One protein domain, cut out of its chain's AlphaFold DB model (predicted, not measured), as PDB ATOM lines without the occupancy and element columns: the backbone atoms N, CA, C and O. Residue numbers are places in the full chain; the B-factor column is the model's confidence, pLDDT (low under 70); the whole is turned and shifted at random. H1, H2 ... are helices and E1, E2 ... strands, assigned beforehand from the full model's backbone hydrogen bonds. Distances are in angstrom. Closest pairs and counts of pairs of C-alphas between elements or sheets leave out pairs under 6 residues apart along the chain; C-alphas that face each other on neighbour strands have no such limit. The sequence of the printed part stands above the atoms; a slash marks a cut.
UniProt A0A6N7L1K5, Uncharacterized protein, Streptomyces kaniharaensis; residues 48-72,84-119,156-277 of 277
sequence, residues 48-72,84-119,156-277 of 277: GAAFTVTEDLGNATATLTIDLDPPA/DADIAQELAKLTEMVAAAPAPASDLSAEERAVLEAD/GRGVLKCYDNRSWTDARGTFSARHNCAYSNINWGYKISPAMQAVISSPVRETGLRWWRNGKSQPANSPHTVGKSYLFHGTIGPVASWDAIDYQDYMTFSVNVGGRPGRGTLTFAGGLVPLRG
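What this domain is: This is residues 48 to 72, 84 to 119 and 156 to 277 of the 277 residues of an uncharacterized protein of Streptomyces kaniharaensis (UniProt A0A6N7L1K5). Two twisted sheets sit partly face to face in an elongated sandwich: a large branched sheet built on the long hairpin E11 and E12, and a smaller sheet of E4, E5, E6 and E10. H2 covers the small sheet's face away from the large one, while H1 and short H3 pack on the large sheet toward the turn between E11 and E12. The 183 printed residues, with three named helices and twelve named strands, run E1 E2 H1 H2 E3 E4 E5 E6 H3 E7 E8 E9 E10 E11 E12. The small sheet has that order, all antiparallel; the large one is mixed, as is the class. The whole is compact, with a radius of gyration of the C-alphas of 17.0 A and spans of 56 by 32 by 28 A.

Where its parts are: E1, residues 50 to 56, begins at C-alpha 50 (257.382, 83.293, 125.659), and E2 is 60 to 68, 26.4 A long. H1 is 84 to 100, 23.7 A, and H2 110 to 118. E3 is 158 to 161, E4 165 to 169, E5 173 to 180, E6 185 to 192 and H3 194 to 199. E7 is 204 to 206, E8 210 to 213, E9 224 to 226 and E10 231 to 236. E11, 245 to 257, spans 36.0 A and bends by 64 degrees at residue 254. E12, 260 to 275, spans 47.4 A and ends at C-alpha 275 (240.411, 119.135, 115.679).

How they stand to each other: E11 and E12 are antiparallel, with N 251 and O 266 2.8 A apart. On one side of E12 lie E2, antiparallel (N 63 and O 267, 2.8 A), and E3, parallel (N 160 and O 273, 2.9 A). E1 forms a hairpin with E2 (N 53 and O 64, 2.9 A). On the side of E11 away from E12 lie E7 (N 205 and O 252, 2.9 A) and E8 (N 210 and O 248, 2.8 A); E9 is beside E7 (N 204 and O 226, 2.8 A). E4, E5 and E6 make a meander, each strand the antiparallel neighbour of the one before (N 168 and O 175, 2.8 A; N 176 and O 189, 2.7 A), and E10 is beside E6 (N 190 and O 232, 2.7 A). The parts of the two sheets that face each other are 8.9 A centre to centre. H2 is on the small sheet at a height of 8.8 A; the closest C-alphas of H2 and E6 are those of Leu 116 and Asn 187, 5.7 A. H1 is on the large sheet at a height of 7.2 A; its closest C-alpha to E11 is that of Glu 90, 7.0 A from Val 257. H3 stands up from the large sheet, and only grazes the small one with residues 194 to 197. H1, with residues 97 to 98 alone, only just touches H3, with 3 pairs of C-alphas within 8 A, the closest those of Val 98 and Ala 195, 5.7 A. Every O i to N i+4 pair is within hydrogen-bond range in H1 and H2; in H3, 1 of 2.

The domain as a whole: The two C-alphas farthest apart, of Ala 72 and Gly 277, are 59.1 A apart. Residues 73 to 83 and 120 to 155 are not printed, with C-alpha gaps of 12.5 A and 26.3 A across the cuts. Of the links that are printed whole, none is long. The mean pLDDT of the printed part is 84.8; 28 residues are under 70, among them 53 to 61 and 98 to 107.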
ATOM      1  N   GLY A  48     258.541  78.866 130.779       57.19
ATOM      2  CA  GLY A  48     257.841  78.564 129.534       57.19
ATOM      3  C   GLY A  48     258.380  79.391 128.367       57.19
ATOM      4  O   GLY A  48     258.916  80.481 128.559       57.19
ATOM      5  N   ALA A  49     258.229  78.875 127.148       62.78
ATOM      6  CA  ALA A  49     258.515  79.645 125.946       62.78
ATOM      7  C   ALA A  49     257.545  80.839 125.862       62.78
ATOM      8  O   ALA A  49     256.330  80.644 125.759       62.78
ATOM      9  N   ALA A  50     258.095  82.050 125.920       65.19
ATOM     10  CA  ALA A  50     257.382  83.293 125.659       65.19
ATOM     11  C   ALA A  50     257.621  83.710 124.205       65.19
ATOM     12  O   ALA A  50     258.753  83.676 123.714       65.19
ATOM     13  N   PHE A  51     256.556  84.097 123.518       66.44
ATOM     14  CA  PHE A  51     256.589  84.534 122.131       66.44
ATOM     15  C   PHE A  51     255.945  85.913 122.012       66.44
ATOM     16  O   PHE A  51     254.820  86.108 122.465       66.44
ATOM     17  N   THR A  52     256.643  86.866 121.392       70.31
ATOM     18  CA  THR A  52     256.157  88.242 121.221       70.31
ATOM     19  C   THR A  52     256.199  88.633 119.754       70.31
ATOM     20  O   THR A  52     257.244  88.523 119.115       70.31
ATOM     21  N   VAL A  53     255.076  89.140 119.245       60.88
ATOM     22  CA  VAL A  53     254.956  89.730 117.906       60.88
ATOM     23  C   VAL A  53     254.438  91.150 118.042       60.88
ATOM     24  O   VAL A  53     253.297  91.372 118.461       60.88
ATOM     25  N   THR A  54     255.250  92.106 117.612       64.19
ATOM     26  CA  THR A  54     254.901  93.528 117.545       64.19
ATOM     27  C   THR A  54     254.711  93.925 116.087       64.19
ATOM     28  O   THR A  54     255.572  93.614 115.268       64.19
ATOM     29  N   GLU A  55     253.624  94.624 115.755       57.41
ATOM     30  CA  GLU A  55     253.499  95.320 114.467       57.41
ATOM     31  C   GLU A  55     253.135  96.788 114.689       57.41
ATOM     32  O   GLU A  55     252.422  97.149 115.627       57.41
ATOM     33  N   ASP A  56     253.653  97.624 113.795       53.34
ATOM     34  CA  ASP A  56     253.431  99.064 113.765       53.34
ATOM     35  C   ASP A  56     252.197  99.392 112.899       53.34
ATOM     36  O   ASP A  56     252.082  98.918 111.769       53.34
ATOM     37  N   LEU A  57     251.273 100.201 113.427       49.34
ATOM     38  CA  LEU A  57     250.044 100.677 112.766       49.34
ATOM     39  C   LEU A  57     250.245 102.060 112.121       49.34
ATOM     40  O   LEU A  57     249.275 102.742 111.781       49.34
ATOM     41  N   GLY A  58     251.488 102.534 112.025       56.34
ATOM     42  CA  GLY A  58     251.856 103.872 111.574       56.34
ATOM     43  C   GLY A  58     251.642 104.938 112.652       56.34
ATOM     44  O   GLY A  58     252.571 105.660 112.992       56.34
ATOM     45  N   ASN A  59     250.425 105.056 113.193       59.44
ATOM     46  CA  ASN A  59     250.075 106.009 114.266       59.44
ATOM     47  C   ASN A  59     249.532 105.345 115.545       59.44
ATOM     48  O   ASN A  59     249.046 106.017 116.461       59.44
ATOM     49  N   ALA A  60     249.564 104.020 115.565       59.03
ATOM     50  CA  ALA A  60     249.220 103.173 116.687       59.03
ATOM     51  C   ALA A  60     250.140 101.935 116.642       59.03
ATOM     52  O   ALA A  60     250.878 101.733 115.684       59.03
ATOM     53  N   THR A  61     250.159 101.109 117.669       68.62
ATOM     54  CA  THR A  61     250.918  99.858 117.716       68.62
ATOM     55  C   THR A  61     250.047  98.847 118.427       68.62
ATOM     56  O   THR A  61     249.492  99.167 119.481       68.62
ATOM     57  N   ALA A  62     249.931  97.641 117.882       70.31
ATOM     58  CA  ALA A  62     249.373  96.533 118.631       70.31
ATOM     59  C   ALA A  62     250.415  95.421 118.772       70.31
ATOM     60  O   ALA A  62     251.104  95.034 117.827       70.31
ATOM     61  N   THR A  63     250.550  94.920 119.991       77.81
ATOM     62  CA  THR A  63     251.553  93.929 120.374       77.81
ATOM     63  C   THR A  63     250.845  92.735 120.971       77.81
ATOM     64  O   THR A  63     250.011  92.888 121.860       77.81
ATOM     65  N   LEU A  64     251.193  91.544 120.497       78.81
ATOM     66  CA  LEU A  64     250.737  90.292 121.083       78.81
ATOM     67  C   LEU A  64     251.912  89.604 121.765       78.81
ATOM     68  O   LEU A  64     252.928  89.331 121.125       78.81
ATOM     69  N   THR A  65     251.731  89.249 123.028       83.19
ATOM     70  CA  THR A  65     252.623  88.348 123.758       83.19
ATOM     71  C   THR A  65     251.851  87.102 124.160       83.19
ATOM     72  O   THR A  65     250.762  87.197 124.726       83.19
ATOM     73  N   ILE A  66     252.406  85.932 123.862       79.94
ATOM     74  CA  ILE A  66     251.880  84.633 124.267       79.94
ATOM     75  C   ILE A  66     252.910  83.956 125.164       79.94
ATOM     76  O   ILE A  66     254.004  83.610 124.721       79.94
ATOM     77  N   ASP A  67     252.512  83.711 126.407       83.00
ATOM     78  CA  ASP A  67     253.259  82.916 127.372       83.00
ATOM     79  C   ASP A  67     252.610  81.538 127.475       83.00
ATOM     80  O   ASP A  67     251.508  81.395 128.014       83.00
ATOM     81  N   LEU A  68     253.275  80.509 126.954       78.38
ATOM     82  CA  LEU A  68     252.776  79.142 127.072       78.38
ATOM     83  C   LEU A  68     253.163  78.545 128.426       78.38
ATOM     84  O   LEU A  68     254.270  78.762 128.926       78.38
ATOM     85  N   ASP A  69     252.253  77.768 129.009       78.06
ATOM     86  CA  ASP A  69     252.559  77.026 130.226       78.06
ATOM     87  C   ASP A  69     253.635  75.961 129.932       78.06
ATOM     88  O   ASP A  69     253.714  75.445 128.805       78.06
ATOM     89  N   PRO A  70     254.497  75.629 130.914       71.12
ATOM     90  CA  PRO A  70     255.464  74.555 130.742       71.12
ATOM     91  C   PRO A  70     254.736  73.241 130.412       71.12
ATOM     92  O   PRO A  70     253.621  73.022 130.898       71.12
ATOM     93  N   PRO A  71     255.338  72.357 129.594       69.06
ATOM     94  CA  PRO A  71     254.733  71.069 129.287       69.06
ATOM     95  C   PRO A  71     254.451  70.309 130.586       69.06
ATOM     96  O   PRO A  71     255.298  70.257 131.482       69.06
ATOM     97  N   ALA A  72     253.252  69.734 130.692       69.00
ATOM     98  CA  ALA A  72     252.917  68.896 131.832       69.00
ATOM     99  C   ALA A  72     253.914  67.724 131.899       69.00
ATOM    100  O   ALA A  72     254.184  67.106 130.863       69.00
ATOM    101  N   ASP A  84     258.729  70.995 121.470       73.00
ATOM    102  CA  ASP A  84     258.825  72.460 121.413       73.00
ATOM    103  C   ASP A  84     259.029  72.975 119.976       73.00
ATOM    104  O   ASP A  84     258.582  74.074 119.655       73.00
ATOM    105  N   ALA A  85     259.636  72.172 119.092       76.50
ATOM    106  CA  ALA A  85     259.780  72.498 117.674       76.50
ATOM    107  C   ALA A  85     258.424  72.519 116.946       76.50
ATOM    108  O   ALA A  85     258.159  73.443 116.179       76.50
ATOM    109  N   ASP A  86     257.540  71.558 117.239       77.94
ATOM    110  CA  ASP A  86     256.180  71.537 116.683       77.94
ATOM    111  C   ASP A  86     255.384  72.757 117.156       77.94
ATOM    112  O   ASP A  86     254.654  73.380 116.388       77.94
ATOM    113  N   ILE A  87     255.551  73.137 118.424       73.56
ATOM    114  CA  ILE A  87     254.870  74.294 119.012       73.56
ATOM    115  C   ILE A  87     255.407  75.601 118.426       73.56
ATOM    116  O   ILE A  87     254.619  76.487 118.104       73.56
ATOM    117  N   ALA A  88     256.721  75.716 118.227       75.88
ATOM    118  CA  ALA A  88     257.322  76.855 117.543       75.88
ATOM    119  C   ALA A  88     256.826  76.973 116.094       75.88
ATOM    120  O   ALA A  88     256.537  78.076 115.634       75.88
ATOM    121  N   GLN A  89     256.661  75.849 115.390       79.56
ATOM    122  CA  GLN A  89     256.104  75.846 114.038       79.56
ATOM    123  C   GLN A  89     254.633  76.282 114.026       79.56
ATOM    124  O   GLN A  89     254.231  77.046 113.152       79.56
ATOM    125  N   GLU A  90     253.826  75.840 114.989       79.31
ATOM    126  CA  GLU A  90     252.441  76.297 115.130       79.31
ATOM    127  C   GLU A  90     252.367  77.789 115.487       79.31
ATOM    128  O   GLU A  90     251.548  78.502 114.918       79.31
ATOM    129  N   LEU A  91     253.253  78.301 116.345       74.69
ATOM    130  CA  LEU A  91     253.359  79.740 116.630       74.69
ATOM    131  C   LEU A  91     253.771  80.549 115.391       74.69
ATOM    132  O   LEU A  91     253.218  81.621 115.145       74.69
ATOM    133  N   ALA A  92     254.695  80.031 114.580       78.44
ATOM    134  CA  ALA A  92     255.080  80.651 113.315       78.44
ATOM    135  C   ALA A  92     253.903  80.680 112.329       78.44
ATOM    136  O   ALA A  92     253.601  81.733 111.776       78.44
ATOM    137  N   LYS A  93     253.162  79.571 112.194       80.44
ATOM    138  CA  LYS A  93     251.928  79.532 111.392       80.44
ATOM    139  C   LYS A  93     250.878  80.497 111.916       80.44
ATOM    140  O   LYS A  93     250.237  81.159 111.119       80.44
ATOM    141  N   LEU A  94     250.696  80.600 113.231       73.62
ATOM    142  CA  LEU A  94     249.773  81.569 113.822       73.62
ATOM    143  C   LEU A  94     250.191  82.999 113.498       73.62
ATOM    144  O   LEU A  94     249.340  83.818 113.182       73.62
ATOM    145  N   THR A  95     251.489  83.281 113.520       73.75
ATOM    146  CA  THR A  95     252.030  84.586 113.130       73.75
ATOM    147  C   THR A  95     251.758  84.871 111.663       73.75
ATOM    148  O   THR A  95     251.244  85.934 111.344       73.75
ATOM    149  N   GLU A  96     252.021  83.912 110.775       77.62
ATOM    150  CA  GLU A  96     251.707  84.032 109.350       77.62
ATOM    151  C   GLU A  96     250.204  84.172 109.110       77.62
ATOM    152  O   GLU A  96     249.796  84.998 108.310       77.62
ATOM    153  N   MET A  97     249.365  83.410 109.813       73.88
ATOM    154  CA  MET A  97     247.908  83.481 109.705       73.88
ATOM    155  C   MET A  97     247.370  84.826 110.176       73.88
ATOM    156  O   MET A  97     246.457  85.353 109.553       73.88
ATOM    157  N   VAL A  98     247.907  85.361 111.272       68.56
ATOM    158  CA  VAL A  98     247.544  86.678 111.801       68.56
ATOM    159  C   VAL A  98     248.014  87.750 110.816       68.56
ATOM    160  O   VAL A  98     247.185  88.522 110.349       68.56
ATOM    161  N   ALA A  99     249.275  87.723 110.383       68.25
ATOM    162  CA  ALA A  99     249.832  88.685 109.428       68.25
ATOM    163  C   ALA A  99     249.188  88.623 108.027       68.25
ATOM    164  O   ALA A  99     249.089  89.640 107.343       68.25
ATOM    165  N   ALA A 100     248.755  87.440 107.581       68.19
ATOM    166  CA  ALA A 100     248.086  87.229 106.297       68.19
ATOM    167  C   ALA A 100     246.561  87.361 106.382       68.19
ATOM    168  O   ALA A 100     245.895  87.340 105.341       68.19
ATOM    169  N   ALA A 101     245.993  87.463 107.590       61.97
ATOM    170  CA  ALA A 101     244.573  87.704 107.740       61.97
ATOM    171  C   ALA A 101     244.237  89.016 107.025       61.97
ATOM    172  O   ALA A 101     244.970  89.999 107.172       61.97
ATOM    173  N   PRO A 102     243.142  89.060 106.245       56.81
ATOM    174  CA  PRO A 102     242.675  90.335 105.743       56.81
ATOM    175  C   PRO A 102     242.487  91.249 106.949       56.81
ATOM    176  O   PRO A 102     241.894  90.833 107.952       56.81
ATOM    177  N   ALA A 103     243.012  92.471 106.840       55.66
ATOM    178  CA  ALA A 103     242.695  93.538 107.770       55.66
ATOM    179  C   ALA A 103     241.182  93.468 108.049       55.66
ATOM    180  O   ALA A 103     240.412  93.382 107.077       55.66
ATOM    181  N   PRO A 104     240.734  93.402 109.321       58.03
ATOM    182  CA  PRO A 104     239.317  93.476 109.620       58.03
ATOM    183  C   PRO A 104     238.703  94.638 108.843       58.03
ATOM    184  O   PRO A 104     239.378  95.632 108.568       58.03
ATOM    185  N   ALA A 105     237.446  94.487 108.421       59.09
ATOM    186  CA  ALA A 105     236.775  95.570 107.718       59.09
ATOM    187  C   ALA A 105     236.986  96.855 108.531       59.09
ATOM    188  O   ALA A 105     236.653  96.899 109.714       59.09
ATOM    189  N   SER A 106     237.588  97.866 107.898       58.25
ATOM    190  CA  SER A 106     237.855  99.170 108.519       58.25
ATOM    191  C   SER A 106     236.575  99.849 108.997       58.25
ATOM    192  O   SER A 106     236.622 100.817 109.748       58.25
ATOM    193  N   ASP A 107     235.439  99.332 108.541       64.56
ATOM    194  CA  ASP A 107     234.128  99.887 108.737       64.56
ATOM    195  C   ASP A 107     233.436  99.123 109.865       64.56
ATOM    196  O   ASP A 107     233.112  97.938 109.748       64.56
ATOM    197  N   LEU A 108     233.184  99.835 110.962       74.12
ATOM    198  CA  LEU A 108     232.275  99.391 112.015       74.12
ATOM    199  C   LEU A 108     230.917  99.025 111.412       74.12
ATOM    200  O   LEU A 108     230.427  99.736 110.518       74.12
ATOM    201  N   SER A 109     230.287  97.973 111.942       83.50
ATOM    202  CA  SER A 109     228.882  97.686 111.641       83.50
ATOM    203  C   SER A 109     228.001  98.890 112.004       83.50
ATOM    204  O   SER A 109     228.409  99.771 112.762       83.50
ATOM    205  N   ALA A 110     226.777  98.953 111.476       84.81
ATOM    206  CA  ALA A 110     225.856 100.036 111.829       84.81
ATOM    207  C   ALA A 110     225.594 100.102 113.346       84.81
ATOM    208  O   ALA A 110     225.531 101.190 113.908       84.81
ATOM    209  N   GLU A 111     225.512  98.944 114.004       85.81
ATOM    210  CA  GLU A 111     225.329  98.825 115.454       85.81
ATOM    211  C   GLU A 111     226.577  99.286 116.217       85.81
ATOM    212  O   GLU A 111     226.482 100.073 117.148       85.81
ATOM    213  N   GLU A 112     227.763  98.860 115.785       85.88
ATOM    214  CA  GLU A 112     229.041  99.245 116.397       85.88
ATOM    215  C   GLU A 112     229.329 100.736 116.233       85.88
ATOM    216  O   GLU A 112     229.828 101.397 117.142       85.88
ATOM    217  N   ARG A 113     228.974 101.285 115.071       83.81
ATOM    218  CA  ARG A 113     229.021 102.721 114.838       83.81
ATOM    219  C   ARG A 113     228.067 103.420 115.780       83.81
ATOM    220  O   ARG A 113     228.506 104.339 116.454       83.81
ATOM    221  N   ALA A 114     226.819 102.954 115.865       85.38
ATOM    222  CA  ALA A 114     225.821 103.516 116.763       85.38
ATOM    223  C   ALA A 114     226.306 103.531 118.217       85.38
ATOM    224  O   ALA A 114     226.083 104.533 118.876       85.38
ATOM    225  N   VAL A 115     227.037 102.513 118.692       83.81
ATOM    226  CA  VAL A 115     227.684 102.542 120.020       83.81
ATOM    227  C   VAL A 115     228.656 103.723 120.143       83.81
ATOM    228  O   VAL A 115     228.528 104.517 121.071       83.81
ATOM    229  N   LEU A 116     229.557 103.930 119.172       83.44
ATOM    230  CA  LEU A 116     230.464 105.092 119.189       83.44
ATOM    231  C   LEU A 116     229.746 106.441 119.061       83.44
ATOM    232  O   LEU A 116     230.283 107.459 119.500       83.44
ATOM    233  N   GLU A 117     228.574 106.493 118.428       84.12
ATOM    234  CA  GLU A 117     227.783 107.729 118.337       84.12
ATOM    235  C   GLU A 117     226.935 107.970 119.593       84.12
ATOM    236  O   GLU A 117     226.697 109.125 119.945       84.12
ATOM    237  N   ALA A 118     226.483 106.894 120.243       77.19
ATOM    238  CA  ALA A 118     225.549 106.898 121.364       77.19
ATOM    239  C   ALA A 118     226.220 107.019 122.732       77.19
ATOM    240  O   ALA A 118     225.515 107.375 123.675       77.19
ATOM    241  N   ASP A 119     227.542 106.815 122.833       61.00
ATOM    242  CA  ASP A 119     228.378 107.239 123.969       61.00
ATOM    243  C   ASP A 119     228.420 108.780 124.053       61.00
ATOM    244  O   ASP A 119     229.429 109.474 123.919       61.00
ATOM    245  N   GLY A 156     253.139 111.051 113.502       66.25
ATOM    246  CA  GLY A 156     252.511 109.772 113.858       66.25
ATOM    247  C   GLY A 156     251.311 109.830 114.807       66.25
ATOM    248  O   GLY A 156     250.944 108.793 115.337       66.25
ATOM    249  N   ARG A 157     250.651 110.978 115.033       84.00
ATOM    250  CA  ARG A 157     249.315 110.994 115.671       84.00
ATOM    251  C   ARG A 157     248.189 111.023 114.639       84.00
ATOM    252  O   ARG A 157     248.254 111.738 113.639       84.00
ATOM    253  N   GLY A 158     247.132 110.263 114.900       86.69
ATOM    254  CA  GLY A 158     245.924 110.236 114.085       86.69
ATOM    255  C   GLY A 158     245.098 111.509 114.262       86.69
ATOM    256  O   GLY A 158     244.697 111.848 115.370       86.69
ATOM    257  N   VAL A 159     244.810 112.217 113.172       90.94
ATOM    258  CA  VAL A 159     243.954 113.413 113.224       90.94
ATOM    259  C   VAL A 159     242.482 113.005 113.272       90.94
ATOM    260  O   VAL A 159     242.025 112.283 112.381       90.94
ATOM    261  N   LEU A 160     241.745 113.509 114.264       91.56
ATOM    262  CA  LEU A 160     240.302 113.324 114.423       91.56
ATOM    263  C   LEU A 160     239.565 114.644 114.188       91.56
ATOM    264  O   LEU A 160     239.578 115.535 115.038       91.56
ATOM    265  N   LYS A 161     238.902 114.775 113.039       92.12
ATOM    266  CA  LYS A 161     238.005 115.910 112.783       92.12
ATOM    267  C   LYS A 161     236.707 115.738 113.573       92.12
ATOM    268  O   LYS A 161     236.327 114.617 113.907       92.12
ATOM    269  N   CYS A 162     236.018 116.842 113.858       91.50
ATOM    270  CA  CYS A 162     234.712 116.792 114.515       91.50
ATOM    271  C   CYS A 162     233.765 115.808 113.837       91.50
ATOM    272  O   CYS A 162     233.490 115.935 112.646       91.50
ATOM    273  N   TYR A 163     233.235 114.883 114.636       88.44
ATOM    274  CA  TYR A 163     232.250 113.872 114.254       88.44
ATOM    275  C   TYR A 163     232.683 112.906 113.148       88.44
ATOM    276  O   TYR A 163     231.870 112.104 112.701       88.44
ATOM    277  N   ASP A 164     233.951 112.951 112.746       86.00
ATOM    278  CA  ASP A 164     234.515 112.033 111.773       86.00
ATOM    279  C   ASP A 164     234.952 110.755 112.494       86.00
ATOM    280  O   ASP A 164     235.742 110.803 113.443       86.00
ATOM    281  N   ASN A 165     234.396 109.622 112.069       86.62
ATOM    282  CA  ASN A 165     234.796 108.315 112.569       86.62
ATOM    283  C   ASN A 165     236.051 107.896 111.814       86.62
ATOM    284  O   ASN A 165     236.021 107.734 110.593       86.62
ATOM    285  N   ARG A 166     237.145 107.684 112.537       89.00
ATOM    286  CA  ARG A 166     238.393 107.214 111.949       89.00
ATOM    287  C   ARG A 166     238.769 105.869 112.529       89.00
ATOM    288  O   ARG A 166     238.666 105.674 113.735       89.00
ATOM    289  N   SER A 167     239.251 104.983 111.667       87.56
ATOM    290  CA  SER A 167     239.636 103.633 112.052       87.56
ATOM    291  C   SER A 167     241.033 103.292 111.550       87.56
ATOM    292  O   SER A 167     241.470 103.747 110.492       87.56
ATOM    293  N   TRP A 168     241.729 102.481 112.335       85.62
ATOM    294  CA  TRP A 168     243.075 101.982 112.098       85.62
ATOM    295  C   TRP A 168     243.065 100.492 112.361       85.62
ATOM    296  O   TRP A 168     242.531 100.043 113.372       85.62
ATOM    297  N   THR A 169     243.609  99.726 111.428       82.69
ATOM    298  CA  THR A 169     243.436  98.280 111.411       82.69
ATOM    299  C   THR A 169     244.758  97.573 111.181       82.69
ATOM    300  O   THR A 169     245.546  98.010 110.344       82.69
ATOM    301  N   ASP A 170     244.944  96.447 111.866       75.62
ATOM    302  CA  ASP A 170     245.990  95.464 111.603       75.62
ATOM    303  C   ASP A 170     245.497  94.023 111.711       75.62
ATOM    304  O   ASP A 170     244.313  93.721 111.862       75.62
ATOM    305  N   ALA A 171     246.466  93.120 111.668       75.44
ATOM    306  CA  ALA A 171     246.314  91.704 111.894       75.44
ATOM    307  C   ALA A 171     245.635  91.342 113.234       75.44
ATOM    308  O   ALA A 171     245.027  90.272 113.350       75.44
ATOM    309  N   ARG A 172     245.716  92.197 114.262       84.06
ATOM    310  CA  ARG A 172     245.216  91.928 115.624       84.06
ATOM    311  C   ARG A 172     243.847  92.530 115.884       84.06
ATOM    312  O   ARG A 172     243.115  91.976 116.705       84.06
ATOM    313  N   GLY A 173     243.472  93.597 115.190       88.75
ATOM    314  CA  GLY A 173     242.164  94.215 115.336       88.75
ATOM    315  C   GLY A 173     242.007  95.558 114.637       88.75
ATOM    316  O   GLY A 173     242.850  96.005 113.865       88.75
ATOM    317  N   THR A 174     240.887  96.206 114.933       88.75
ATOM    318  CA  THR A 174     240.551  97.542 114.445       88.75
ATOM    319  C   THR A 174     240.309  98.457 115.632       88.75
ATOM    320  O   THR A 174     239.380  98.232 116.406       88.75
ATOM    321  N   PHE A 175     241.119  99.506 115.754       91.81
ATOM    322  CA  PHE A 175     240.850 100.642 116.627       91.81
ATOM    323  C   PHE A 175     240.040 101.684 115.856       91.81
ATOM    324  O   PHE A 175     240.368 102.001 114.717       91.81
ATOM    325  N   SER A 176     239.000 102.229 116.464       92.44
ATOM    326  CA  SER A 176     238.163 103.287 115.906       92.44
ATOM    327  C   SER A 176     238.014 104.404 116.922       92.44
ATOM    328  O   SER A 176     237.891 104.138 118.113       92.44
ATOM    329  N   ALA A 177     238.010 105.651 116.469       94.31
ATOM    330  CA  ALA A 177     237.794 106.800 117.331       94.31
ATOM    331  C   ALA A 177     237.049 107.924 116.609       94.31
ATOM    332  O   ALA A 177     237.180 108.108 115.397       94.31
ATOM    333  N   ARG A 178     236.299 108.708 117.382       94.31
ATOM    334  CA  ARG A 178     235.524 109.862 116.926       94.31
ATOM    335  C   ARG A 178     235.693 111.013 117.898       94.31
ATOM    336  O   ARG A 178     235.398 110.867 119.076       94.31
ATOM    337  N   HIS A 179     236.078 112.187 117.402       94.44
ATOM    338  CA  HIS A 179     236.055 113.407 118.210       94.44
ATOM    339  C   HIS A 179     234.627 113.965 118.277       94.44
ATOM    340  O   HIS A 179     234.088 114.468 117.288       94.44
ATOM    341  N   ASN A 180     233.996 113.877 119.443       93.62
ATOM    342  CA  ASN A 180     232.658 114.391 119.688       93.62
ATOM    343  C   ASN A 180     232.733 115.828 120.226       93.62
ATOM    344  O   ASN A 180     232.837 116.098 121.425       93.62
ATOM    345  N   CYS A 181     232.672 116.782 119.302       90.75
ATOM    346  CA  CYS A 181     232.916 118.193 119.587       90.75
ATOM    347  C   CYS A 181     231.846 118.882 120.437       90.75
ATOM    348  O   CYS A 181     232.127 119.949 120.990       90.75
ATOM    349  N   ALA A 182     230.645 118.305 120.534       91.25
ATOM    350  CA  ALA A 182     229.578 118.828 121.388       91.25
ATOM    351  C   ALA A 182     229.904 118.608 122.868       91.25
ATOM    352  O   ALA A 182     229.673 119.495 123.684       91.25
ATOM    353  N   TYR A 183     230.503 117.458 123.189       91.44
ATOM    354  CA  TYR A 183     230.796 117.042 124.560       91.44
ATOM    355  C   TYR A 183     232.286 117.137 124.910       91.44
ATOM    356  O   TYR A 183     232.680 116.798 126.021       91.44
ATOM    357  N   SER A 184     233.111 117.644 123.985       93.88
ATOM    358  CA  SER A 184     234.562 117.800 124.160       93.88
ATOM    359  C   SER A 184     235.224 116.494 124.613       93.88
ATOM    360  O   SER A 184     235.978 116.471 125.585       93.88
ATOM    361  N   ASN A 185     234.898 115.385 123.949       96.31
ATOM    362  CA  ASN A 185     235.433 114.061 124.259       96.31
ATOM    363  C   ASN A 185     235.752 113.278 122.969       96.31
ATOM    364  O   ASN A 185     235.433 113.716 121.858       96.31
ATOM    365  N   ILE A 186     236.436 112.145 123.103       96.56
ATOM    366  CA  ILE A 186     236.686 111.187 122.027       96.56
ATOM    367  C   ILE A 186     236.041 109.862 122.418       96.56
ATOM    368  O   ILE A 186     236.455 109.244 123.397       96.56
ATOM    369  N   ASN A 187     235.085 109.407 121.618       96.50
ATOM    370  CA  ASN A 187     234.538 108.062 121.741       96.50
ATOM    371  C   ASN A 187     235.458 107.114 120.986       96.50
ATOM    372  O   ASN A 187     235.884 107.432 119.870       96.50
ATOM    373  N   TRP A 188     235.793 105.980 121.582       95.69
ATOM    374  CA  TRP A 188     236.719 105.020 120.997       95.69
ATOM    375  C   TRP A 188     236.170 103.604 121.081       95.69
ATOM    376  O   TRP A 188     235.364 103.291 121.953       95.69
ATOM    377  N   GLY A 189     236.632 102.746 120.176       94.62
ATOM    378  CA  GLY A 189     236.356 101.323 120.217       94.62
ATOM    379  C   GLY A 189     237.501 100.491 119.655       94.62
ATOM    380  O   GLY A 189     238.186 100.917 118.728       94.62
ATOM    381  N   TYR A 190     237.715  99.297 120.196       94.12
ATOM    382  CA  TYR A 190     238.665  98.313 119.696       94.12
ATOM    383  C   TYR A 190     237.976  96.969 119.470       94.12
ATOM    384  O   TYR A 190     237.334  96.418 120.365       94.12
ATOM    385  N   LYS A 191     238.131  96.417 118.268       93.44
ATOM    386  CA  LYS A 191     237.596  95.108 117.891       93.44
ATOM    387  C   LYS A 191     238.733  94.157 117.561       93.44
ATOM    388  O   LYS A 191     239.476  94.391 116.613       93.44
ATOM    389  N   ILE A 192     238.842  93.063 118.312       92.88
ATOM    390  CA  ILE A 192     239.839  92.012 118.068       92.88
ATOM    391  C   ILE A 192     239.557  91.345 116.710       92.88
ATOM    392  O   ILE A 192     238.405  91.040 116.393       92.88
ATOM    393  N   SER A 193     240.591  91.089 115.908       89.31
ATOM    394  CA  SER A 193     240.455  90.492 114.576       89.31
ATOM    395  C   SER A 193     239.902  89.062 114.649       89.31
ATOM    396  O   SER A 193     240.176  88.341 115.612       89.31
ATOM    397  N   PRO A 194     239.172  88.581 113.626       88.06
ATOM    398  CA  PRO A 194     238.687  87.200 113.600       88.06
ATOM    399  C   PRO A 194     239.801  86.149 113.753       88.06
ATOM    400  O   PRO A 194     239.606  85.140 114.429       88.06
ATOM    401  N   ALA A 195     240.981  86.399 113.174       83.75
ATOM    402  CA  ALA A 195     242.139  85.513 113.299       83.75
ATOM    403  C   ALA A 195     242.632  85.424 114.752       83.75
ATOM    404  O   ALA A 195     242.865  84.328 115.261       83.75
ATOM    405  N   MET A 196     242.707  86.558 115.452       86.94
ATOM    406  CA  MET A 196     243.059  86.584 116.870       86.94
ATOM    407  C   MET A 196     241.962  85.947 117.733       86.94
ATOM    408  O   MET A 196     242.240  85.160 118.633       86.94
ATOM    409  N   GLN A 197     240.688  86.193 117.422       92.06
ATOM    410  CA  GLN A 197     239.579  85.531 118.108       92.06
ATOM    411  C   GLN A 197     239.651  84.002 117.982       92.06
ATOM    412  O   GLN A 197     239.274  83.299 118.920       92.06
ATOM    413  N   ALA A 198     240.149  83.455 116.872       88.25
ATOM    414  CA  ALA A 198     240.261  82.007 116.691       88.25
ATOM    415  C   ALA A 198     241.214  81.339 117.703       88.25
ATOM    416  O   ALA A 198     240.975  80.193 118.079       88.25
ATOM    417  N   VAL A 199     242.241  82.051 118.190       86.31
ATOM    418  CA  VAL A 199     243.212  81.514 119.167       86.31
ATOM    419  C   VAL A 199     242.823  81.752 120.627       86.31
ATOM    420  O   VAL A 199     243.351  81.094 121.525       86.31
ATOM    421  N   ILE A 200     241.892  82.675 120.878       93.00
ATOM    422  CA  ILE A 200     241.403  82.998 122.220       93.00
ATOM    423  C   ILE A 200     240.437  81.907 122.707       93.00
ATOM    424  O   ILE A 200     239.394  81.658 122.087       93.00
ATOM    425  N   SER A 201     240.753  81.297 123.852       94.88
ATOM    426  CA  SER A 201     239.984  80.200 124.457       94.88
ATOM    427  C   SER A 201     239.179  80.591 125.707       94.88
ATOM    428  O   SER A 201     238.447  79.757 126.233       94.88
ATOM    429  N   SER A 202     239.265  81.842 126.168       96.12
ATOM    430  CA  SER A 202     238.526  82.363 127.332       96.12
ATOM    431  C   SER A 202     237.812  83.687 127.022       96.12
ATOM    432  O   SER A 202     238.066  84.290 125.977       96.12
ATOM    433  N   PRO A 203     236.972  84.207 127.939       97.69
ATOM    434  CA  PRO A 203     236.666  85.633 127.970       97.69
ATOM    435  C   PRO A 203     237.946  86.477 128.003       97.69
ATOM    436  O   PRO A 203     238.981  86.044 128.522       97.69
ATOM    437  N   VAL A 204     237.859  87.677 127.446       97.81
ATOM    438  CA  VAL A 204     238.945  88.653 127.389       97.81
ATOM    439  C   VAL A 204     238.751  89.657 128.516       97.81
ATOM    440  O   VAL A 204     237.665  90.211 128.678       97.81
ATOM    441  N   ARG A 205     239.810  89.887 129.290       97.88
ATOM    442  CA  ARG A 205     239.850  90.871 130.374       97.88
ATOM    443  C   ARG A 205     240.631  92.103 129.937       97.88
ATOM    444  O   ARG A 205     241.845  92.003 129.760       97.88
ATOM    445  N   GLU A 206     239.945  93.233 129.829       96.25
ATOM    446  CA  GLU A 206     240.518  94.564 129.600       96.25
ATOM    447  C   GLU A 206     240.931  95.204 130.935       96.25
ATOM    448  O   GLU A 206     240.262  95.023 131.960       96.25
ATOM    449  N   THR A 207     242.044  95.939 130.946       94.38
ATOM    450  CA  THR A 207     242.473  96.710 132.122       94.38
ATOM    451  C   THR A 207     241.833  98.086 132.243       94.38
ATOM    452  O   THR A 207     241.934  98.668 133.325       94.38
ATOM    453  N   GLY A 208     241.187  98.574 131.186       94.88
ATOM    454  CA  GLY A 208     240.730  99.946 131.071       94.88
ATOM    455  C   GLY A 208     241.741 100.790 130.305       94.88
ATOM    456  O   GLY A 208     242.905 100.888 130.719       94.88
ATOM    457  N   LEU A 209     241.289 101.441 129.231       95.94
ATOM    458  CA  LEU A 209     242.137 102.301 128.407       95.94
ATOM    459  C   LEU A 209     242.787 103.397 129.254       95.94
ATOM    460  O   LEU A 209     242.128 104.273 129.823       95.94
ATOM    461  N   ARG A 210     244.114 103.364 129.309       96.75
ATOM    462  CA  ARG A 210     244.947 104.411 129.896       96.75
ATOM    463  C   ARG A 210     245.240 105.446 128.835       96.75
ATOM    464  O   ARG A 210     245.461 105.108 127.674       96.75
ATOM    465  N   TRP A 211     245.293 106.705 129.239       97.25
ATOM    466  CA  TRP A 211     245.570 107.779 128.304       97.25
ATOM    467  C   TRP A 211     246.239 108.973 128.973       97.25
ATOM    468  O   TRP A 211     246.187 109.176 130.192       97.25
ATOM    469  N   TRP A 212     246.889 109.763 128.134       97.56
ATOM    470  CA  TRP A 212     247.611 110.964 128.492       97.56
ATOM    471  C   TRP A 212     247.127 112.099 127.612       97.56
ATOM    472  O   TRP A 212     246.908 111.930 126.416       97.56
ATOM    473  N   ARG A 213     246.996 113.275 128.216       96.94
ATOM    474  CA  ARG A 213     246.682 114.518 127.521       96.94
ATOM    475  C   ARG A 213     247.839 115.472 127.705       96.94
ATOM    476  O   ARG A 213     248.163 115.826 128.841       96.94
ATOM    477  N   ASN A 214     248.460 115.875 126.602       95.31
ATOM    478  CA  ASN A 214     249.654 116.714 126.587       95.31
ATOM    479  C   ASN A 214     250.702 116.165 127.574       95.31
ATOM    480  O   ASN A 214     251.155 116.869 128.475       95.31
ATOM    481  N   GLY A 215     250.987 114.859 127.476       92.94
ATOM    482  CA  GLY A 215     251.935 114.132 128.332       92.94
ATOM    483  C   GLY A 215     251.488 113.873 129.778       92.94
ATOM    484  O   GLY A 215     252.184 113.177 130.514       92.94
ATOM    485  N   LYS A 216     250.333 114.386 130.222       95.44
ATOM    486  CA  LYS A 216     249.834 114.188 131.593       95.44
ATOM    487  C   LYS A 216     248.863 113.019 131.668       95.44
ATOM    488  O   LYS A 216     247.834 113.043 130.993       95.44
ATOM    489  N   SER A 217     249.148 112.053 132.541       96.25
ATOM    490  CA  SER A 217     248.267 110.904 132.787       96.25
ATOM    491  C   SER A 217     246.879 111.365 133.217       96.25
ATOM    492  O   SER A 217     246.752 112.292 134.021       96.25
ATOM    493  N   GLN A 218     245.853 110.710 132.692       97.75
ATOM    494  CA  GLN A 218     244.455 110.923 133.058       97.75
ATOM    495  C   GLN A 218     243.883 109.650 133.714       97.75
ATOM    496  O   GLN A 218     244.538 108.600 133.669       97.75
ATOM    497  N   PRO A 219     242.700 109.715 134.353       95.56
ATOM    498  CA  PRO A 219     242.004 108.522 134.825       95.56
ATOM    499  C   PRO A 219     241.727 107.551 133.672       95.56
ATOM    500  O   PRO A 219     241.306 107.969 132.593       95.56
ATOM    501  N   ALA A 220     241.983 106.264 133.901       93.75
ATOM    502  CA  ALA A 220     241.716 105.220 132.917       93.75
ATOM    503  C   ALA A 220     240.208 104.951 132.781       93.75
ATOM    504  O   ALA A 220     239.447 105.206 133.716       93.75
ATOM    505  N   ASN A 221     239.790 104.398 131.638       95.44
ATOM    506  CA  ASN A 221     238.441 103.849 131.495       95.44
ATOM    507  C   ASN A 221     238.238 102.610 132.386       95.44
ATOM    508  O   ASN A 221     239.193 102.040 132.919       95.44
ATOM    509  N   SER A 222     236.981 102.209 132.581       92.50
ATOM    510  CA  SER A 222     236.637 101.099 133.470       92.50
ATOM    511  C   SER A 222     237.063  99.742 132.893       92.50
ATOM    512  O   SER A 222     236.744  99.440 131.741       92.50
ATOM    513  N   PRO A 223     237.714  98.877 133.691       94.62
ATOM    514  CA  PRO A 223     238.055  97.530 133.258       94.62
ATOM    515  C   PRO A 223     236.798  96.675 133.092       94.62
ATOM    516  O   PRO A 223     235.826  96.820 133.835       94.62
ATOM    517  N   HIS A 224     236.850  95.700 132.191       91.69
ATOM    518  CA  HIS A 224     235.760  94.747 132.003       91.69
ATOM    519  C   HIS A 224     236.257  93.367 131.559       91.69
ATOM    520  O   HIS A 224     237.408  93.178 131.165       91.69
ATOM    521  N   THR A 225     235.398  92.352 131.690       97.06
ATOM    522  CA  THR A 225     235.656  90.985 131.211       97.06
ATOM    523  C   THR A 225     234.480  90.519 130.368       97.06
ATOM    524  O   THR A 225     233.366  90.406 130.871       97.06
ATOM    525  N   VAL A 226     234.726  90.272 129.086       96.75
ATOM    526  CA  VAL A 226     233.688  90.102 128.056       96.75
ATOM    527  C   VAL A 226     234.086  89.037 127.034       96.75
ATOM    528  O   VAL A 226     235.192  88.494 127.059       96.75
ATOM    529  N   GLY A 227     233.170  88.695 126.128       96.38
ATOM    530  CA  GLY A 227     233.459  87.779 125.026       96.38
ATOM    531  C   GLY A 227     234.473  88.360 124.033       96.38
ATOM    532  O   GLY A 227     234.512  89.560 123.796       96.38
ATOM    533  N   LYS A 228     235.260  87.492 123.390       94.44
ATOM    534  CA  LYS A 228     236.291  87.873 122.401       94.44
ATOM    535  C   LYS A 228     235.774  88.609 121.155       94.44
ATOM    536  O   LYS A 228     236.566  89.209 120.443       94.44
ATOM    537  N   SER A 229     234.469  88.544 120.888       93.81
ATOM    538  CA  SER A 229     233.803  89.244 119.784       93.81
ATOM    539  C   SER A 229     233.251  90.621 120.171       93.81
ATOM    540  O   SER A 229     232.616  91.262 119.337       93.81
ATOM    541  N   TYR A 230     233.424  91.046 121.425       93.25
ATOM    542  CA  TYR A 230     232.938  92.328 121.926       93.25
ATOM    543  C   TYR A 230     233.680  93.505 121.275       93.25
ATOM    544  O   TYR A 230     234.881  93.415 121.007       93.25
ATOM    545  N   LEU A 231     232.964  94.610 121.049       94.06
ATOM    546  CA  LEU A 231     233.569  95.908 120.764       94.06
ATOM    547  C   LEU A 231     233.902  96.568 122.100       94.06
ATOM    548  O   LEU A 231     233.029  97.154 122.738       94.06
ATOM    549  N   PHE A 232     235.160  96.460 122.512       95.12
ATOM    550  CA  PHE A 232     235.700  97.203 123.648       95.12
ATOM    551  C   PHE A 232     235.546  98.686 123.332       95.12
ATOM    552  O   PHE A 232     235.891  99.074 122.223       95.12
ATOM    553  N   HIS A 233     234.974  99.492 124.221       95.62
ATOM    554  CA  HIS A 233     234.704 100.900 123.936       95.62
ATOM    555  C   HIS A 233     234.694 101.748 125.199       95.62
ATOM    556  O   HIS A 233     234.605 101.240 126.318       95.62
ATOM    557  N   GLY A 234     234.773 103.056 124.995       95.56
ATOM    558  CA  GLY A 234     234.626 104.031 126.055       95.56
ATOM    559  C   GLY A 234     234.813 105.455 125.557       95.56
ATOM    560  O   GLY A 234     234.831 105.747 124.359       95.56
ATOM    561  N   THR A 235     234.984 106.358 126.516       96.12
ATOM    562  CA  THR A 235     235.115 107.792 126.266       96.12
ATOM    563  C   THR A 235     236.405 108.332 126.879       96.12
ATOM    564  O   THR A 235     236.687 108.128 128.059       96.12
ATOM    565  N   ILE A 236     237.173 109.072 126.087       96.62
ATOM    566  CA  ILE A 236     238.320 109.874 126.517       96.62
ATOM    567  C   ILE A 236     237.851 111.322 126.654       96.62
ATOM    568  O   ILE A 236     237.471 111.953 125.668       96.62
ATOM    569  N   GLY A 237     237.893 111.890 127.852       94.81
ATOM    570  CA  GLY A 237     237.479 113.274 128.050       94.81
ATOM    571  C   GLY A 237     237.816 113.820 129.435       94.81
ATOM    572  O   GLY A 237     238.088 113.049 130.352       94.81
ATOM    573  N   PRO A 238     237.804 115.154 129.597       95.75
ATOM    574  CA  PRO A 238     237.591 116.157 128.547       95.75
ATOM    575  C   PRO A 238     238.829 116.341 127.645       95.75
ATOM    576  O   PRO A 238     239.962 116.224 128.112       95.75
ATOM    577  N   VAL A 239     238.626 116.690 126.373       94.75
ATOM    578  CA  VAL A 239     239.678 117.046 125.403       94.75
ATOM    579  C   VAL A 239     239.337 118.348 124.680       94.75
ATOM    580  O   VAL A 239     238.183 118.615 124.350       94.75
ATOM    581  N   ALA A 240     240.346 119.170 124.426       93.44
ATOM    582  CA  ALA A 240     240.260 120.365 123.605       93.44
ATOM    583  C   ALA A 240     240.857 120.106 122.221       93.44
ATOM    584  O   ALA A 240     241.653 119.191 122.021       93.44
ATOM    585  N   SER A 241     240.499 120.947 121.250       92.56
ATOM    586  CA  SER A 241     241.168 120.908 119.949       92.56
ATOM    587  C   SER A 241     242.665 121.147 120.111       92.56
ATOM    588  O   SER A 241     243.058 122.014 120.889       92.56
ATOM    589  N   TRP A 242     243.463 120.407 119.342       92.00
ATOM    590  CA  TRP A 242     244.929 120.407 119.373       92.00
ATOM    591  C   TRP A 242     245.573 119.754 120.598       92.00
ATOM    592  O   TRP A 242     246.801 119.728 120.667       92.00
ATOM    593  N   ASP A 243     244.796 119.170 121.515       95.19
ATOM    594  CA  ASP A 243     245.376 118.324 122.559       95.19
ATOM    595  C   ASP A 243     246.122 117.137 121.932       95.19
ATOM    596  O   ASP A 243     245.597 116.414 121.084       95.19
ATOM    597  N   ALA A 244     247.353 116.902 122.372       94.38
ATOM    598  CA  ALA A 244     248.075 115.680 122.067       94.38
ATOM    599  C   ALA A 244     247.563 114.575 122.994       94.38
ATOM    600  O   ALA A 244     247.804 114.610 124.204       94.38
ATOM    601  N   ILE A 245     246.844 113.610 122.431       95.69
ATOM    602  CA  ILE A 245     246.343 112.453 123.165       95.69
ATOM    603  C   ILE A 245     247.237 111.266 122.853       95.69
ATOM    604  O   ILE A 245     247.457 110.960 121.685       95.69
ATOM    605  N   ASP A 246     247.708 110.581 123.884       95.25
ATOM    606  CA  ASP A 246     248.346 109.271 123.773       95.25
ATOM    607  C   ASP A 246     247.502 108.266 124.559       95.25
ATOM    608  O   ASP A 246     246.916 108.624 125.580       95.25
ATOM    609  N   TYR A 247     247.397 107.027 124.093       94.88
ATOM    610  CA  TYR A 247     246.557 106.006 124.720       94.88
ATOM    611  C   TYR A 247     247.206 104.627 124.679       94.88
ATOM    612  O   TYR A 247     248.055 104.351 123.830       94.88
ATOM    613  N   GLN A 248     246.802 103.762 125.607       94.94
ATOM    614  CA  GLN A 248     247.233 102.375 125.701       94.94
ATOM    615  C   GLN A 248     246.249 101.542 126.523       94.94
ATOM    616  O   GLN A 248     245.850 101.954 127.611       94.94
ATOM    617  N   ASP A 249     245.962 100.321 126.082       94.69
ATOM    618  CA  ASP A 249     245.287  99.314 126.902       94.69
ATOM    619  C   ASP A 249     245.973  97.948 126.837       94.69
ATOM    620  O   ASP A 249     246.793  97.673 125.957       94.69
ATOM    621  N   TYR A 250     245.593  97.084 127.773       93.81
ATOM    622  CA  TYR A 250     246.009  95.701 127.898       93.81
ATOM    623  C   TYR A 250     244.786  94.794 128.003       93.81
ATOM    624  O   TYR A 250     243.988  94.868 128.939       93.81
ATOM    625  N   MET A 251     244.702  93.854 127.076       96.44
ATOM    626  CA  MET A 251     243.733  92.773 127.071       96.44
ATOM    627  C   MET A 251     244.444  91.465 127.391       96.44
ATOM    628  O   MET A 251     245.478  91.149 126.808       96.44
ATOM    629  N   THR A 252     243.894  90.679 128.312       97.00
ATOM    630  CA  THR A 252     244.458  89.377 128.692       97.00
ATOM    631  C   THR A 252     243.433  88.268 128.540       97.00
ATOM    632  O   THR A 252     242.250  88.463 128.813       97.00
ATOM    633  N   PHE A 253     243.891  87.102 128.097       96.81
ATOM    634  CA  PHE A 253     243.044  85.944 127.816       96.81
ATOM    635  C   PHE A 253     243.855  84.647 127.863       96.81
ATOM    636  O   PHE A 253     245.086  84.663 127.832       96.81
ATOM    637  N   SER A 254     243.175  83.509 127.930       94.94
ATOM    638  CA  SER A 254     243.784  82.201 127.711       94.94
ATOM    639  C   SER A 254     243.873  81.892 126.219       94.94
ATOM    640  O   SER A 254     243.008  82.283 125.430       94.94
ATOM    641  N   VAL A 255     244.918  81.158 125.848       91.25
ATOM    642  CA  VAL A 255     245.101  80.586 124.511       91.25
ATOM    643  C   VAL A 255     245.311  79.081 124.613       91.25
ATOM    644  O   VAL A 255     245.680  78.560 125.667       91.25
ATOM    645  N   ASN A 256     245.093  78.377 123.507       84.88
ATOM    646  CA  ASN A 256     245.512  76.990 123.355       84.88
ATOM    647  C   ASN A 256     246.221  76.836 122.007       84.88
ATOM    648  O   ASN A 256     245.577  76.879 120.960       84.88
ATOM    649  N   VAL A 257     247.546  76.688 122.037       80.81
ATOM    650  CA  VAL A 257     248.382  76.588 120.833       80.81
ATOM    651  C   VAL A 257     248.953  75.185 120.749       80.81
ATOM    652  O   VAL A 257     249.690  74.747 121.629       80.81
ATOM    653  N   GLY A 258     248.585  74.451 119.699       77.62
ATOM    654  CA  GLY A 258     249.054  73.081 119.497       77.62
ATOM    655  C   GLY A 258     248.692  72.119 120.637       77.62
ATOM    656  O   GLY A 258     249.431  71.171 120.876       77.62
ATOM    657  N   GLY A 259     247.590  72.364 121.355       80.69
ATOM    658  CA  GLY A 259     247.183  71.572 122.520       80.69
ATOM    659  C   GLY A 259     247.832  72.006 123.839       80.69
ATOM    660  O   GLY A 259     247.532  71.411 124.873       80.69
ATOM    661  N   ARG A 260     248.698  73.030 123.824       81.50
ATOM    662  CA  ARG A 260     249.344  73.569 125.023       81.50
ATOM    663  C   ARG A 260     248.619  74.841 125.492       81.50
ATOM    664  O   ARG A 260     248.532  75.803 124.719       81.50
ATOM    665  N   PRO A 261     248.088  74.869 126.729       87.38
ATOM    666  CA  PRO A 261     247.468  76.065 127.275       87.38
ATOM    667  C   PRO A 261     248.510  77.163 127.502       87.38
ATOM    668  O   PRO A 261     249.705  76.910 127.681       87.38
ATOM    669  N   GLY A 262     248.043  78.402 127.488       89.12
ATOM    670  CA  GLY A 262     248.867  79.554 127.806       89.12
ATOM    671  C   GLY A 262     248.045  80.803 128.056       89.12
ATOM    672  O   GLY A 262     246.809  80.782 128.071       89.12
ATOM    673  N   ARG A 263     248.757  81.911 128.225       92.75
ATOM    674  CA  ARG A 263     248.201  83.245 128.414       92.75
ATOM    675  C   ARG A 263     248.596  84.137 127.247       92.75
ATOM    676  O   ARG A 263     249.775  84.279 126.949       92.75
ATOM    677  N   GLY A 264     247.606  84.758 126.622       91.62
ATOM    678  CA  GLY A 264     247.802  85.848 125.680       91.62
ATOM    679  C   GLY A 264     247.636  87.204 126.364       91.62
ATOM    680  O   GLY A 264     246.771  87.379 127.229       91.62
ATOM    681  N   THR A 265     248.465  88.155 125.953       92.50
ATOM    682  CA  THR A 265     248.335  89.581 126.248       92.50
ATOM    683  C   THR A 265     248.351  90.342 124.932       92.50
ATOM    684  O   THR A 265     249.327  90.264 124.188       92.50
ATOM    685  N   LEU A 266     247.274  91.063 124.646       91.31
ATOM    686  CA  LEU A 266     247.169  91.992 123.532       91.31
ATOM    687  C   LEU A 266     247.243  93.413 124.084       91.31
ATOM    688  O   LEU A 266     246.408  93.815 124.890       91.31
ATOM    689  N   THR A 267     248.234  94.171 123.647       90.31
ATOM    690  CA  THR A 267     248.351  95.604 123.919       90.31
ATOM    691  C   THR A 267     248.002  96.354 122.651       90.31
ATOM    692  O   THR A 267     248.507  95.989 121.596       90.31
ATOM    693  N   PHE A 268     247.198  97.409 122.741       86.75
ATOM    694  CA  PHE A 268     247.058  98.387 121.663       86.75
ATOM    695  C   PHE A 268     247.314  99.783 122.227       86.75
ATOM    696  O   PHE A 268     246.907 100.092 123.346       86.75
ATOM    697  N   ALA A 269     248.047 100.601 121.485       89.62
ATOM    698  CA  ALA A 269     248.463 101.933 121.899       89.62
ATOM    699  C   ALA A 269     248.568 102.854 120.689       89.62
ATOM    700  O   ALA A 269     248.689 102.376 119.569       89.62
ATOM    701  N   GLY A 270     248.566 104.163 120.889       89.44
ATOM    702  CA  GLY A 270     248.766 105.110 119.798       89.44
ATOM    703  C   GLY A 270     248.589 106.547 120.238       89.44
ATOM    704  O   GLY A 270     248.514 106.835 121.433       89.44
ATOM    705  N   GLY A 271     248.502 107.447 119.259       91.62
ATOM    706  CA  GLY A 271     248.260 108.859 119.523       91.62
ATOM    707  C   GLY A 271     247.207 109.476 118.611       91.62
ATOM    708  O   GLY A 271     247.042 109.073 117.456       91.62
ATOM    709  N   LEU A 272     246.492 110.472 119.131       94.25
ATOM    710  CA  LEU A 272     245.420 111.207 118.464       94.25
ATOM    711  C   LEU A 272     245.608 112.717 118.635       94.25
ATOM    712  O   LEU A 272     246.164 113.182 119.628       94.25
ATOM    713  N   VAL A 273     245.102 113.483 117.670       94.62
ATOM    714  CA  VAL A 273     244.933 114.937 117.776       94.62
ATOM    715  C   VAL A 273     243.507 115.288 117.340       94.62
ATOM    716  O   VAL A 273     243.194 115.174 116.149       94.62
ATOM    717  N   PRO A 274     242.622 115.688 118.268       93.38
ATOM    718  CA  PRO A 274     241.283 116.149 117.942       93.38
ATOM    719  C   PRO A 274     241.323 117.571 117.371       93.38
ATOM    720  O   PRO A 274     242.012 118.446 117.892       93.38
ATOM    721  N   LEU A 275     240.553 117.826 116.316       90.25
ATOM    722  CA  LEU A 275     240.411 119.135 115.679       90.25
ATOM    723  C   LEU A 275     238.939 119.548 115.643       90.25
ATOM    724  O   LEU A 275     238.090 118.787 115.166       90.25
ATOM    725  N   ARG A 276     238.646 120.772 116.096       78.31
ATOM    726  CA  ARG A 276     237.468 121.513 115.640       78.31
ATOM    727  C   ARG A 276     237.782 122.080 114.262       78.31
ATOM    728  O   ARG A 276     238.760 122.811 114.118       78.31
ATOM    729  N   GLY A 277     237.022 121.621 113.268       63.47
ATOM    730  CA  GLY A 277     237.055 122.179 111.916       63.47
ATOM    731  C   GLY A 277     236.501 123.593 111.871       63.47
ATOM    732  O   GLY A 277     235.871 124.012 112.870       63.47
TER     733      GLY A 277